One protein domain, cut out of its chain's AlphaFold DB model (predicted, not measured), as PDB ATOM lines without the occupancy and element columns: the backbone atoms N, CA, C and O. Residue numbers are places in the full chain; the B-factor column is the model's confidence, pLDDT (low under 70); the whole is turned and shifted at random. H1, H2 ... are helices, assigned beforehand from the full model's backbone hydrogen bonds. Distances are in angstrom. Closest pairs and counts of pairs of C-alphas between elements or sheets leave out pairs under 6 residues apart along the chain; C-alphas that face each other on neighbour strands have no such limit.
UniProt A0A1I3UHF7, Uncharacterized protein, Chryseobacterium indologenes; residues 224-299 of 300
ATOM      1  N   PRO A 224     -44.078  10.198  21.050       86.38
ATOM      2  CA  PRO A 224     -45.253   9.521  20.501       86.38
ATOM      3  C   PRO A 224     -46.191  10.470  19.742       86.38
ATOM      4  O   PRO A 224     -46.798  10.064  18.757       86.38
ATOM      5  N   GLU A 225     -46.295  11.736  20.147       84.81
ATOM      6  CA  GLU A 225     -47.092  12.747  19.440       84.81
ATOM      7  C   GLU A 225     -46.462  13.116  18.083       84.81
ATOM      8  O   GLU A 225     -47.174  13.203  17.083       84.81
ATOM      9  N   LYS A 226     -45.130  13.233  18.003       86.19
ATOM     10  CA  LYS A 226     -44.409  13.440  16.736       86.19
ATOM     11  C   LYS A 226     -44.575  12.248  15.783       86.19
ATOM     12  O   LYS A 226     -44.813  12.451  14.596       86.19
ATOM     13  N   ILE A 227     -44.538  11.012  16.293       87.94
ATOM     14  CA  ILE A 227     -44.796   9.802  15.489       87.94
ATOM     15  C   ILE A 227     -46.222   9.810  14.923       87.94
ATOM     16  O   ILE A 227     -46.413   9.546  13.738       87.94
ATOM     17  N   VAL A 228     -47.224  10.171  15.732       86.38
ATOM     18  CA  VAL A 228     -48.613  10.304  15.256       86.38
ATOM     19  C   VAL A 228     -48.747  11.392  14.193       86.38
ATOM     20  O   VAL A 228     -49.502  11.231  13.235       86.38
ATOM     21  N   LEU A 229     -48.029  12.507  14.341       85.19
ATOM     22  CA  LEU A 229     -48.026  13.565  13.337       85.19
ATOM     23  C   LEU A 229     -47.461  13.061  12.002       85.19
ATOM     24  O   LEU A 229     -48.104  13.249  10.973       85.19
ATOM     25  N   LEU A 230     -46.323  12.361  12.017       85.19
ATOM     26  CA  LEU A 230     -45.741  11.764  10.809       85.19
ATOM     27  C   LEU A 230     -46.658  10.716  10.165       85.19
ATOM     28  O   LEU A 230     -46.723  10.616   8.940       85.19
ATOM     29  N   GLU A 231     -47.402   9.965  10.975       85.31
ATOM     30  CA  GLU A 231     -48.429   9.041  10.491       85.31
ATOM     31  C   GLU A 231     -49.566   9.768   9.776       85.31
ATOM     32  O   GLU A 231     -49.921   9.387   8.661       85.31
ATOM     33  N   LYS A 232     -50.073  10.865  10.344       81.38
ATOM     34  CA  LYS A 232     -51.079  11.699   9.673       81.38
ATOM     35  C   LYS A 232     -50.572  12.360   8.394       81.38
ATOM     36  O   LYS A 232     -51.349  12.523   7.461       81.38
ATOM     37  N   LEU A 233     -49.293  12.728   8.346       80.06
ATOM     38  CA  LEU A 233     -48.652  13.298   7.157       80.06
ATOM     39  C   LEU A 233     -48.349  12.245   6.076       80.06
ATOM     40  O   LEU A 233     -47.823  12.586   5.021       80.06
ATOM     41  N   GLY A 234     -48.661  10.966   6.317       79.12
ATOM     42  CA  GLY A 234     -48.468   9.893   5.343       79.12
ATOM     43  C   GLY A 234     -47.011   9.458   5.163       79.12
ATOM     44  O   GLY A 234     -46.728   8.666   4.265       79.12
ATOM     45  N   VAL A 235     -46.089   9.910   6.022       81.62
ATOM     46  CA  VAL A 235     -44.650   9.603   5.918       81.62
ATOM     47  C   VAL A 235     -44.414   8.096   5.961       81.62
ATOM     48  O   VAL A 235     -43.723   7.549   5.109       81.62
ATOM     49  N   PHE A 236     -45.066   7.391   6.885       82.94
ATOM     50  CA  PHE A 236     -44.938   5.937   6.984       82.94
ATOM     51  C   PHE A 236     -45.503   5.194   5.768       82.94
ATOM     52  O   PHE A 236     -44.929   4.195   5.350       82.94
ATOM     53  N   ALA A 237     -46.610   5.669   5.191       77.06
ATOM     54  CA  ALA A 237     -47.180   5.061   3.989       77.06
ATOM     55  C   ALA A 237     -46.246   5.240   2.785       77.06
ATOM     56  O   ALA A 237     -46.069   4.308   2.002       77.06
ATOM     57  N   LYS A 238     -45.605   6.411   2.677       74.88
ATOM     58  CA  LYS A 238     -44.586   6.686   1.663       74.88
ATOM     59  C   LYS A 238     -43.364   5.778   1.825       74.88
ATOM     60  O   LYS A 238     -42.995   5.116   0.867       74.88
ATOM     61  N   LEU A 239     -42.814   5.654   3.035       74.50
ATOM     62  CA  LEU A 239     -41.662   4.779   3.299       74.50
ATOM     63  C   LEU A 239     -41.945   3.307   2.954       74.50
ATOM     64  O   LEU A 239     -41.090   2.634   2.386       74.50
ATOM     65  N   ILE A 240     -43.156   2.819   3.240       79.00
ATOM     66  CA  ILE A 240     -43.574   1.462   2.851       79.00
ATOM     67  C   ILE A 240     -43.653   1.332   1.325       79.00
ATOM     68  O   ILE A 240     -43.172   0.345   0.774       79.00
ATOM     69  N   LYS A 241     -44.246   2.317   0.640       80.88
ATOM     70  CA  LYS A 241     -44.344   2.332  -0.827       80.88
ATOM     71  C   LYS A 241     -42.966   2.343  -1.492       80.88
ATOM     72  O   LYS A 241     -42.782   1.678  -2.505       80.88
ATOM     73  N   ASP A 242     -42.018   3.056  -0.895       76.06
ATOM     74  CA  ASP A 242     -40.641   3.183  -1.376       76.06
ATOM     75  C   ASP A 242     -39.775   1.950  -1.020       76.06
ATOM     76  O   ASP A 242     -38.573   1.942  -1.271       76.06
ATOM     77  N   GLY A 243     -40.362   0.894  -0.438       75.31
ATOM     78  CA  GLY A 243     -39.673  -0.370  -0.152       75.31
ATOM     79  C   GLY A 243     -38.670  -0.298   1.003       75.31
ATOM     80  O   GLY A 243     -37.787  -1.148   1.112       75.31
ATOM     81  N   VAL A 244     -38.783   0.708   1.876       70.62
ATOM     82  CA  VAL A 244     -37.843   0.917   2.982       70.62
ATOM     83  C   VAL A 244     -37.965  -0.211   4.008       70.62
ATOM     84  O   VAL A 244     -39.051  -0.516   4.507       70.62
ATOM     85  N   SER A 245     -36.830  -0.820   4.362       75.38
ATOM     86  CA  SER A 245     -36.788  -1.878   5.374       75.38
ATOM     87  C   SER A 245     -37.203  -1.349   6.760       75.38
ATOM     88  O   SER A 245     -36.958  -0.181   7.074       75.38
ATOM     89  N   PRO A 246     -37.786  -2.184   7.643       75.12
ATOM     90  CA  PRO A 246     -38.241  -1.737   8.961       75.12
ATOM     91  C   PRO A 246     -37.154  -1.064   9.813       75.12
ATOM     92  O   PRO A 246     -37.437  -0.078  10.485       75.12
ATOM     93  N   GLU A 247     -35.912  -1.553   9.763       78.25
ATOM     94  CA  GLU A 247     -34.806  -0.959  10.527       78.25
ATOM     95  C   GLU A 247     -34.427   0.431   9.993       78.25
ATOM     96  O   GLU A 247     -34.170   1.352  10.769       78.25
ATOM     97  N   ASN A 248     -34.467   0.616   8.671       70.19
ATOM     98  CA  ASN A 248     -34.213   1.913   8.048       70.19
ATOM     99  C   ASN A 248     -35.380   2.887   8.263       70.19
ATOM    100  O   ASN A 248     -35.137   4.073   8.467       70.19
ATOM    101  N   GLU A 249     -36.628   2.401   8.315       79.19
ATOM    102  CA  GLU A 249     -37.791   3.204   8.720       79.19
ATOM    103  C   GLU A 249     -37.541   3.835  10.097       79.19
ATOM    104  O   GLU A 249     -37.706   5.041  10.254       79.19
ATOM    105  N   TYR A 250     -37.076   3.067  11.088       82.50
ATOM    106  CA  TYR A 250     -36.845   3.597  12.439       82.50
ATOM    107  C   TYR A 250     -35.743   4.653  12.484       82.50
ATOM    108  O   TYR A 250     -35.897   5.652  13.188       82.50
ATOM    109  N   LYS A 251     -34.663   4.461  11.720       77.62
ATOM    110  CA  LYS A 251     -33.565   5.434  11.613       77.62
ATOM    111  C   LYS A 251     -34.031   6.731  10.960       77.62
ATOM    112  O   LYS A 251     -33.778   7.806  11.491       77.62
ATOM    113  N   ILE A 252     -34.786   6.636   9.866       76.06
ATOM    114  CA  ILE A 252     -35.353   7.807   9.183       76.06
ATOM    115  C   ILE A 252     -36.294   8.566  10.120       76.06
ATOM    116  O   ILE A 252     -36.200   9.784  10.243       76.06
ATOM    117  N   ILE A 253     -37.176   7.858  10.829       83.81
ATOM    118  CA  ILE A 253     -38.104   8.490  11.770       83.81
ATOM    119  C   ILE A 253     -37.352   9.148  12.929       83.81
ATOM    120  O   ILE A 253     -37.699  10.267  13.299       83.81
ATOM    121  N   GLN A 254     -36.317   8.504  13.477       85.88
ATOM    122  CA  GLN A 254     -35.500   9.085  14.542       85.88
ATOM    123  C   GLN A 254     -34.761  10.343  14.073       85.88
ATOM    124  O   GLN A 254     -34.786  11.340  14.791       85.88
ATOM    125  N   ASN A 255     -34.216  10.348  12.855       75.12
ATOM    126  CA  ASN A 255     -33.605  11.539  12.262       75.12
ATOM    127  C   ASN A 255     -34.616  12.687  12.085       75.12
ATOM    128  O   ASN A 255     -34.261  13.847  12.260       75.12
ATOM    129  N   LEU A 256     -35.883  12.382  11.776       74.94
ATOM    130  CA  LEU A 256     -36.929  13.394  11.583       74.94
ATOM    131  C   LEU A 256     -37.452  14.008  12.888       74.94
ATOM    132  O   LEU A 256     -37.805  15.184  12.913       74.94
ATOM    133  N   ILE A 257     -37.581  13.217  13.959       81.19
ATOM    134  CA  ILE A 257     -38.244  13.664  15.203       81.19
ATOM    135  C   ILE A 257     -37.277  13.912  16.365       81.19
ATOM    136  O   ILE A 257     -37.694  14.471  17.392       81.19
ATOM    137  N   GLY A 258     -36.019  13.499  16.197       75.31
ATOM    138  CA  GLY A 258     -34.982  13.481  17.219       75.31
ATOM    139  C   GLY A 258     -35.228  12.439  18.317       75.31
ATOM    140  O   GLY A 258     -36.135  11.605  18.253       75.31
ATOM    141  N   GLY A 259     -34.424  12.515  19.377       76.38
ATOM    142  CA  GLY A 259     -34.530  11.642  20.546       76.38
ATOM    143  C   GLY A 259     -33.794  10.305  20.407       76.38
ATOM    144  O   GLY A 259     -33.138  10.014  19.406       76.38
ATOM    145  N   SER A 260     -33.885   9.489  21.461       80.56
ATOM    146  CA  SER A 260     -33.173   8.209  21.548       80.56
ATOM    147  C   SER A 260     -33.729   7.177  20.565       80.56
ATOM    148  O   SER A 260     -34.924   6.866  20.592       80.56
ATOM    149  N   TYR A 261     -32.842   6.585  19.761       77.44
ATOM    150  CA  TYR A 261     -33.175   5.530  18.800       77.44
ATOM    151  C   TYR A 261     -33.948   4.369  19.431       77.44
ATOM    152  O   TYR A 261     -34.955   3.922  18.884       77.44
ATOM    153  N   SER A 262     -33.539   3.927  20.624       80.62
ATOM    154  CA  SER A 262     -34.195   2.820  21.326       80.62
ATOM    155  C   SER A 262     -35.657   3.139  21.662       80.62
ATOM    156  O   SER A 262     -36.532   2.287  21.498       80.62
ATOM    157  N   ASN A 263     -35.949   4.378  22.064       79.75
ATOM    158  CA  ASN A 263     -37.304   4.829  22.370       79.75
ATOM    159  C   ASN A 263     -38.144   4.981  21.097       79.75
ATOM    160  O   ASN A 263     -39.273   4.490  21.054       79.75
ATOM    161  N   VAL A 264     -37.598   5.604  20.047       82.44
ATOM    162  CA  VAL A 264     -38.294   5.765  18.758       82.44
ATOM    163  C   VAL A 264     -38.639   4.404  18.153       82.44
ATOM    164  O   VAL A 264     -39.790   4.177  17.774       82.44
ATOM    165  N   LYS A 265     -37.685   3.465  18.148       85.94
ATOM    166  CA  LYS A 265     -37.881   2.089  17.677       85.94
ATOM    167  C   LYS A 265     -39.002   1.386  18.442       85.94
ATOM    168  O   LYS A 265     -39.898   0.829  17.813       85.94
ATOM    169  N   LYS A 266     -39.024   1.469  19.780       85.56
ATOM    170  CA  LYS A 266     -40.094   0.879  20.611       85.56
ATOM    171  C   LYS A 266     -41.481   1.433  20.265       85.56
ATOM    172  O   LYS A 266     -42.416   0.653  20.089       85.56
ATOM    173  N   TYR A 267     -41.623   2.753  20.114       85.19
ATOM    174  CA  TYR A 267     -42.901   3.363  19.727       85.19
ATOM    175  C   TYR A 267     -43.322   2.997  18.294       85.19
ATOM    176  O   TYR A 267     -44.497   2.718  18.056       85.19
ATOM    177  N   CYS A 268     -42.384   2.944  17.343       83.31
ATOM    178  CA  CYS A 268     -42.670   2.556  15.959       83.31
ATOM    179  C   CYS A 268     -43.035   1.070  15.825       83.31
ATOM    180  O   CYS A 268     -43.897   0.720  15.019       83.31
ATOM    181  N   LEU A 269     -42.422   0.194  16.626       82.88
ATOM    182  CA  LEU A 269     -42.786  -1.222  16.711       82.88
ATOM    183  C   LEU A 269     -44.206  -1.388  17.264       82.88
ATOM    184  O   LEU A 269     -45.049  -1.999  16.608       82.88
ATOM    185  N   ASN A 270     -44.503  -0.748  18.400       76.81
ATOM    186  CA  ASN A 270     -45.827  -0.790  19.030       76.81
ATOM    187  C   ASN A 270     -46.938  -0.152  18.182       76.81
ATOM    188  O   ASN A 270     -48.111  -0.448  18.392       76.81
ATOM    189  N   ARG A 271     -46.591   0.704  17.213       78.31
ATOM    190  CA  ARG A 271     -47.530   1.216  16.202       78.31
ATOM    191  C   ARG A 271     -48.016   0.107  15.263       78.31
ATOM    192  O   ARG A 271     -49.190   0.091  14.904       78.31
ATOM    193  N   LYS A 272     -47.125  -0.807  14.855       71.31
ATOM    194  CA  LYS A 272     -47.417  -1.884  13.888       71.31
ATOM    195  C   LYS A 272     -48.066  -3.103  14.545       71.31
ATOM    196  O   LYS A 272     -48.898  -3.768  13.930       71.31
ATOM    197  N   THR A 273     -47.698  -3.419  15.784       62.38
ATOM    198  CA  THR A 273     -48.162  -4.632  16.463       62.38
ATOM    199  C   THR A 273     -49.415  -4.380  17.300       62.38
ATOM    200  O   THR A 273     -49.397  -3.606  18.250       62.38
ATOM    201  N   LYS A 274     -50.498  -5.131  17.038       55.31
ATOM    202  CA  LYS A 274     -51.673  -5.197  17.940       55.31
ATOM    203  C   LYS A 274     -51.339  -5.792  19.322       55.31
ATOM    204  O   LYS A 274     -52.146  -5.677  20.244       55.31
ATOM    205  N   ASN A 275     -50.164  -6.412  19.474       50.53
ATOM    206  CA  ASN A 275     -49.694  -6.979  20.733       50.53
ATOM    207  C   ASN A 275     -49.011  -5.923  21.612       50.53
ATOM    208  O   ASN A 275     -47.965  -5.374  21.281       50.53
ATOM    209  N   LYS A 276     -49.646  -5.680  22.761       52.41
ATOM    210  CA  LYS A 276     -49.353  -4.689  23.805       52.41
ATOM    211  C   LYS A 276     -48.136  -5.059  24.674       52.41
ATOM    212  O   LYS A 276     -48.249  -5.039  25.897       52.41
ATOM    213  N   SER A 277     -46.998  -5.439  24.092       48.25
ATOM    214  CA  SER A 277     -45.892  -6.040  24.866       48.25
ATOM    215  C   SER A 277     -45.181  -5.083  25.838       48.25
ATOM    216  O   SER A 277     -44.478  -5.544  26.729       48.25
ATOM    217  N   SER A 278     -45.419  -3.769  25.773       56.94
ATOM    218  CA  SER A 278     -45.059  -2.841  26.855       56.94
ATOM    219  C   SER A 278     -46.053  -1.681  26.923       56.94
ATOM    220  O   SER A 278     -46.274  -1.003  25.920       56.94
ATOM    221  N   LYS A 279     -46.694  -1.463  28.083       59.44
ATOM    222  CA  LYS A 279     -47.672  -0.371  28.290       59.44
ATOM    223  C   LYS A 279     -47.028   1.015  28.186       59.44
ATOM    224  O   LYS A 279     -47.691   1.949  27.742       59.44
ATOM    225  N   ASP A 280     -45.745   1.119  28.516       62.69
ATOM    226  CA  ASP A 280     -45.035   2.396  28.657       62.69
ATOM    227  C   ASP A 280     -44.654   3.031  27.312       62.69
ATOM    228  O   ASP A 280     -44.367   4.221  27.242       62.69
ATOM    229  N   TYR A 281     -44.703   2.252  26.227       70.06
ATOM    230  CA  TYR A 281     -44.346   2.693  24.875       70.06
ATOM    231  C   TYR A 281     -45.529   2.624  23.902       70.06
ATOM    232  O   TYR A 281     -45.349   2.436  22.695       70.06
ATOM    233  N   GLN A 282     -46.755   2.740  24.418       77.75
ATOM    234  CA  GLN A 282     -47.966   2.753  23.599       77.75
ATOM    235  C   GLN A 282     -48.331   4.164  23.152       77.75
ATOM    236  O   GLN A 282     -48.376   5.119  23.932       77.75
ATOM    237  N   ILE A 283     -48.686   4.282  21.876       79.94
ATOM    238  CA  ILE A 283     -49.331   5.481  21.355       79.94
ATOM    239  C   ILE A 283     -50.796   5.461  21.806       79.94
ATOM    240  O   ILE A 283     -51.635   4.763  21.238       79.94
ATOM    241  N   THR A 284     -51.092   6.216  22.863       82.94
ATOM    242  CA  THR A 284     -52.436   6.323  23.442       82.94
ATOM    243  C   THR A 284     -53.347   7.262  22.642       82.94
ATOM    244  O   THR A 284     -52.887   8.122  21.886       82.94
ATOM    245  N   GLU A 285     -54.661   7.167  22.871       81.25
ATOM    246  CA  GLU A 285     -55.637   8.118  22.315       81.25
ATOM    247  C   GLU A 285     -55.399   9.559  22.788       81.25
ATOM    248  O   GLU A 285     -55.701  10.499  22.059       81.25
ATOM    249  N   LYS A 286     -54.773   9.765  23.956       82.00
ATOM    250  CA  LYS A 286     -54.377  11.104  24.420       82.00
ATOM    251  C   LYS A 286     -53.390  11.758  23.448       82.00
ATOM    252  O   LYS A 286     -53.579  12.918  23.082       82.00
ATOM    253  N   HIS A 287     -52.389  11.007  22.979       85.88
ATOM    254  CA  HIS A 287     -51.422  11.494  21.991       85.88
ATOM    255  C   HIS A 287     -52.111  11.810  20.655       85.88
ATOM    256  O   HIS A 287     -51.909  12.883  20.082       85.88
ATOM    257  N   LYS A 288     -52.996  10.915  20.191       84.75
ATOM    258  CA  LYS A 288     -53.748  11.110  18.941       84.75
ATOM    259  C   LYS A 288     -54.683  12.311  18.988       84.75
ATOM    260  O   LYS A 288     -54.723  13.085  18.030       84.75
ATOM    261  N   ASN A 289     -55.391  12.500  20.098       83.19
ATOM    262  CA  ASN A 289     -56.303  13.622  20.288       83.19
ATOM    263  C   ASN A 289     -55.557  14.952  20.361       83.19
ATOM    264  O   ASN A 289     -56.010  15.918  19.756       83.19
ATOM    265  N   LYS A 290     -54.380  15.011  20.998       83.12
ATOM    266  CA  LYS A 290     -53.568  16.236  21.017       83.12
ATOM    267  C   LYS A 290     -53.117  16.646  19.610       83.12
ATOM    268  O   LYS A 290     -53.262  17.809  19.247       83.12
ATOM    269  N   ILE A 291     -52.669  15.695  18.784       84.25
ATOM    270  CA  ILE A 291     -52.319  15.971  17.380       84.25
ATOM    271  C   ILE A 291     -53.553  16.306  16.536       84.25
ATOM    272  O   ILE A 291     -53.494  17.175  15.672       84.25
ATOM    273  N   ARG A 292     -54.695  15.650  16.770       80.12
ATOM    274  CA  ARG A 292     -55.960  15.983  16.097       80.12
ATOM    275  C   ARG A 292     -56.412  17.404  16.411       80.12
ATOM    276  O   ARG A 292     -56.739  18.130  15.483       80.12
ATOM    277  N   ASN A 293     -56.363  17.800  17.677       77.56
ATOM    278  CA  ASN A 293     -56.723  19.145  18.105       77.56
ATOM    279  C   ASN A 293     -55.744  20.178  17.553       77.56
ATOM    280  O   ASN A 293     -56.189  21.210  17.073       77.56
ATOM    281  N   PHE A 294     -54.442  19.877  17.528       76.94
ATOM    282  CA  PHE A 294     -53.454  20.747  16.893       76.94
ATOM    283  C   PHE A 294     -53.732  20.959  15.400       76.94
ATOM    284  O   PHE A 294     -53.740  22.095  14.934       76.94
ATOM    285  N   TYR A 295     -54.012  19.879  14.664       65.50
ATOM    286  CA  TYR A 295     -54.323  19.950  13.235       65.50
ATOM    287  C   TYR A 295     -55.619  20.735  12.978       65.50
ATOM    288  O   TYR A 295     -55.662  21.583  12.097       65.50
ATOM    289  N   ASN A 296     -56.648  20.516  13.802       66.38
ATOM    290  CA  ASN A 296     -57.933  21.210  13.696       66.38
ATOM    291  C   ASN A 296     -57.873  22.676  14.168       66.38
ATOM    292  O   ASN A 296     -58.666  23.484  13.710       66.38
ATOM    293  N   SER A 297     -56.953  23.033  15.072       60.38
ATOM    294  CA  SER A 297     -56.730  24.425  15.503       60.38
ATOM    295  C   SER A 297     -55.931  25.254  14.497       60.38
ATOM    296  O   SER A 297     -55.887  26.475  14.610       60.38
ATOM    297  N   LYS A 298     -55.284  24.590  13.532       49.88
ATOM    298  CA  LYS A 298     -54.520  25.193  12.436       49.88
ATOM    299  C   LYS A 298     -55.199  24.959  11.082       49.88
ATOM    300  O   LYS A 298     -54.517  24.710  10.092       49.88
ATOM    301  N   THR A 299     -56.531  25.013  11.030       37.84
ATOM    302  CA  THR A 299     -57.227  25.226   9.753       37.84
ATOM    303  C   THR A 299     -56.673  26.495   9.110       37.84
ATOM    304  O   THR A 299     -56.834  27.581   9.668       37.84
TER     305      THR A 299
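This is residues 224 to 299 of the 300 residues of an uncharacterized protein of Chryseobacterium indologenes (UniProt A0A1I3UHF7). Five short helices are set crosswise, with H1 between a crossed pair, H3 and H4, and the last helix, H5, on the opposite side. H2 is near the last residues of H1 and near H3, and the long link of residues 273 to 284 loops out from H4 before it reaches H5. The printed part has 76 residues with five named helices in the order H1, H2, H3, H4, H5 and no named strand; its class is all helix. The whole is compact, with a radius of gyration of the C-alphas of 12.5 A, and rounded, with spans of 34 by 29 by 23 A.

H1, residues 224 to 232, is the hub, touching three other helices. H2, residues 235 to 241, is close to H1 but not clearly touching; the closest C-alphas, those of Leu 230 and Phe 236, are 7.0 A apart. H3, residues 246 to 257, only just touches H1, with 3 pairs of C-alphas within 8 A, and does so with residues 253 to 257 alone; the closest C-alphas are those of Lys 226 and Ile 257, 6.4 A apart, and the lines are about perpendicular at 73 degrees. H2 and H3 are close but not clearly touching, at a shallow tilt of 26 degrees, opposite ways; the closest C-alphas, those of Leu 239 and Glu 249, are 6.8 A apart. H4, residues 261 to 272, touches H3 at a steep tilt of 64 degrees, opposite ways; the closest C-alphas, those of Tyr 250 and Lys 265, are 5.5 A apart. H4 also only just touches H1, with 3 pairs of C-alphas within 8 A; the closest are those of Pro 224 and Tyr 267, 6.6 A apart. H5, residues 285 to 297, touches H1 with residues 287 to 291 alone, at a steep tilt of 57 degrees, the same way; the closest C-alphas, those of Glu 225 and His 287, are 5.2 A apart. H5 is apart from H2, H3 and H4. In H1, H2, H3 and H5 every O i to N i+4 pair is within hydrogen-bond range; in H4, 7 of 8 are.

H1 begins at C-alpha 224 (-45.253, 9.521, 20.501) and is 12.5 A long, and H2 is 9.9 A long. H3 measures 16.6 A and H4 16.8 A, the latter starting at C-alpha 261 (-33.175, 5.530, 18.800). H5, the longest by residues, measures 17.7 A and ends at C-alpha 297 (-56.730, 24.425, 15.503).

The two C-alphas farthest apart, those of Ser 277 and Thr 299, are 36.5 A apart. The printed part has no cut. The link from H4 to H5 is long, with 12 residues; the other three are tight. The mean pLDDT of the printed part is 76.0, and residues 273 to 280 and 295 to 299 are under 70.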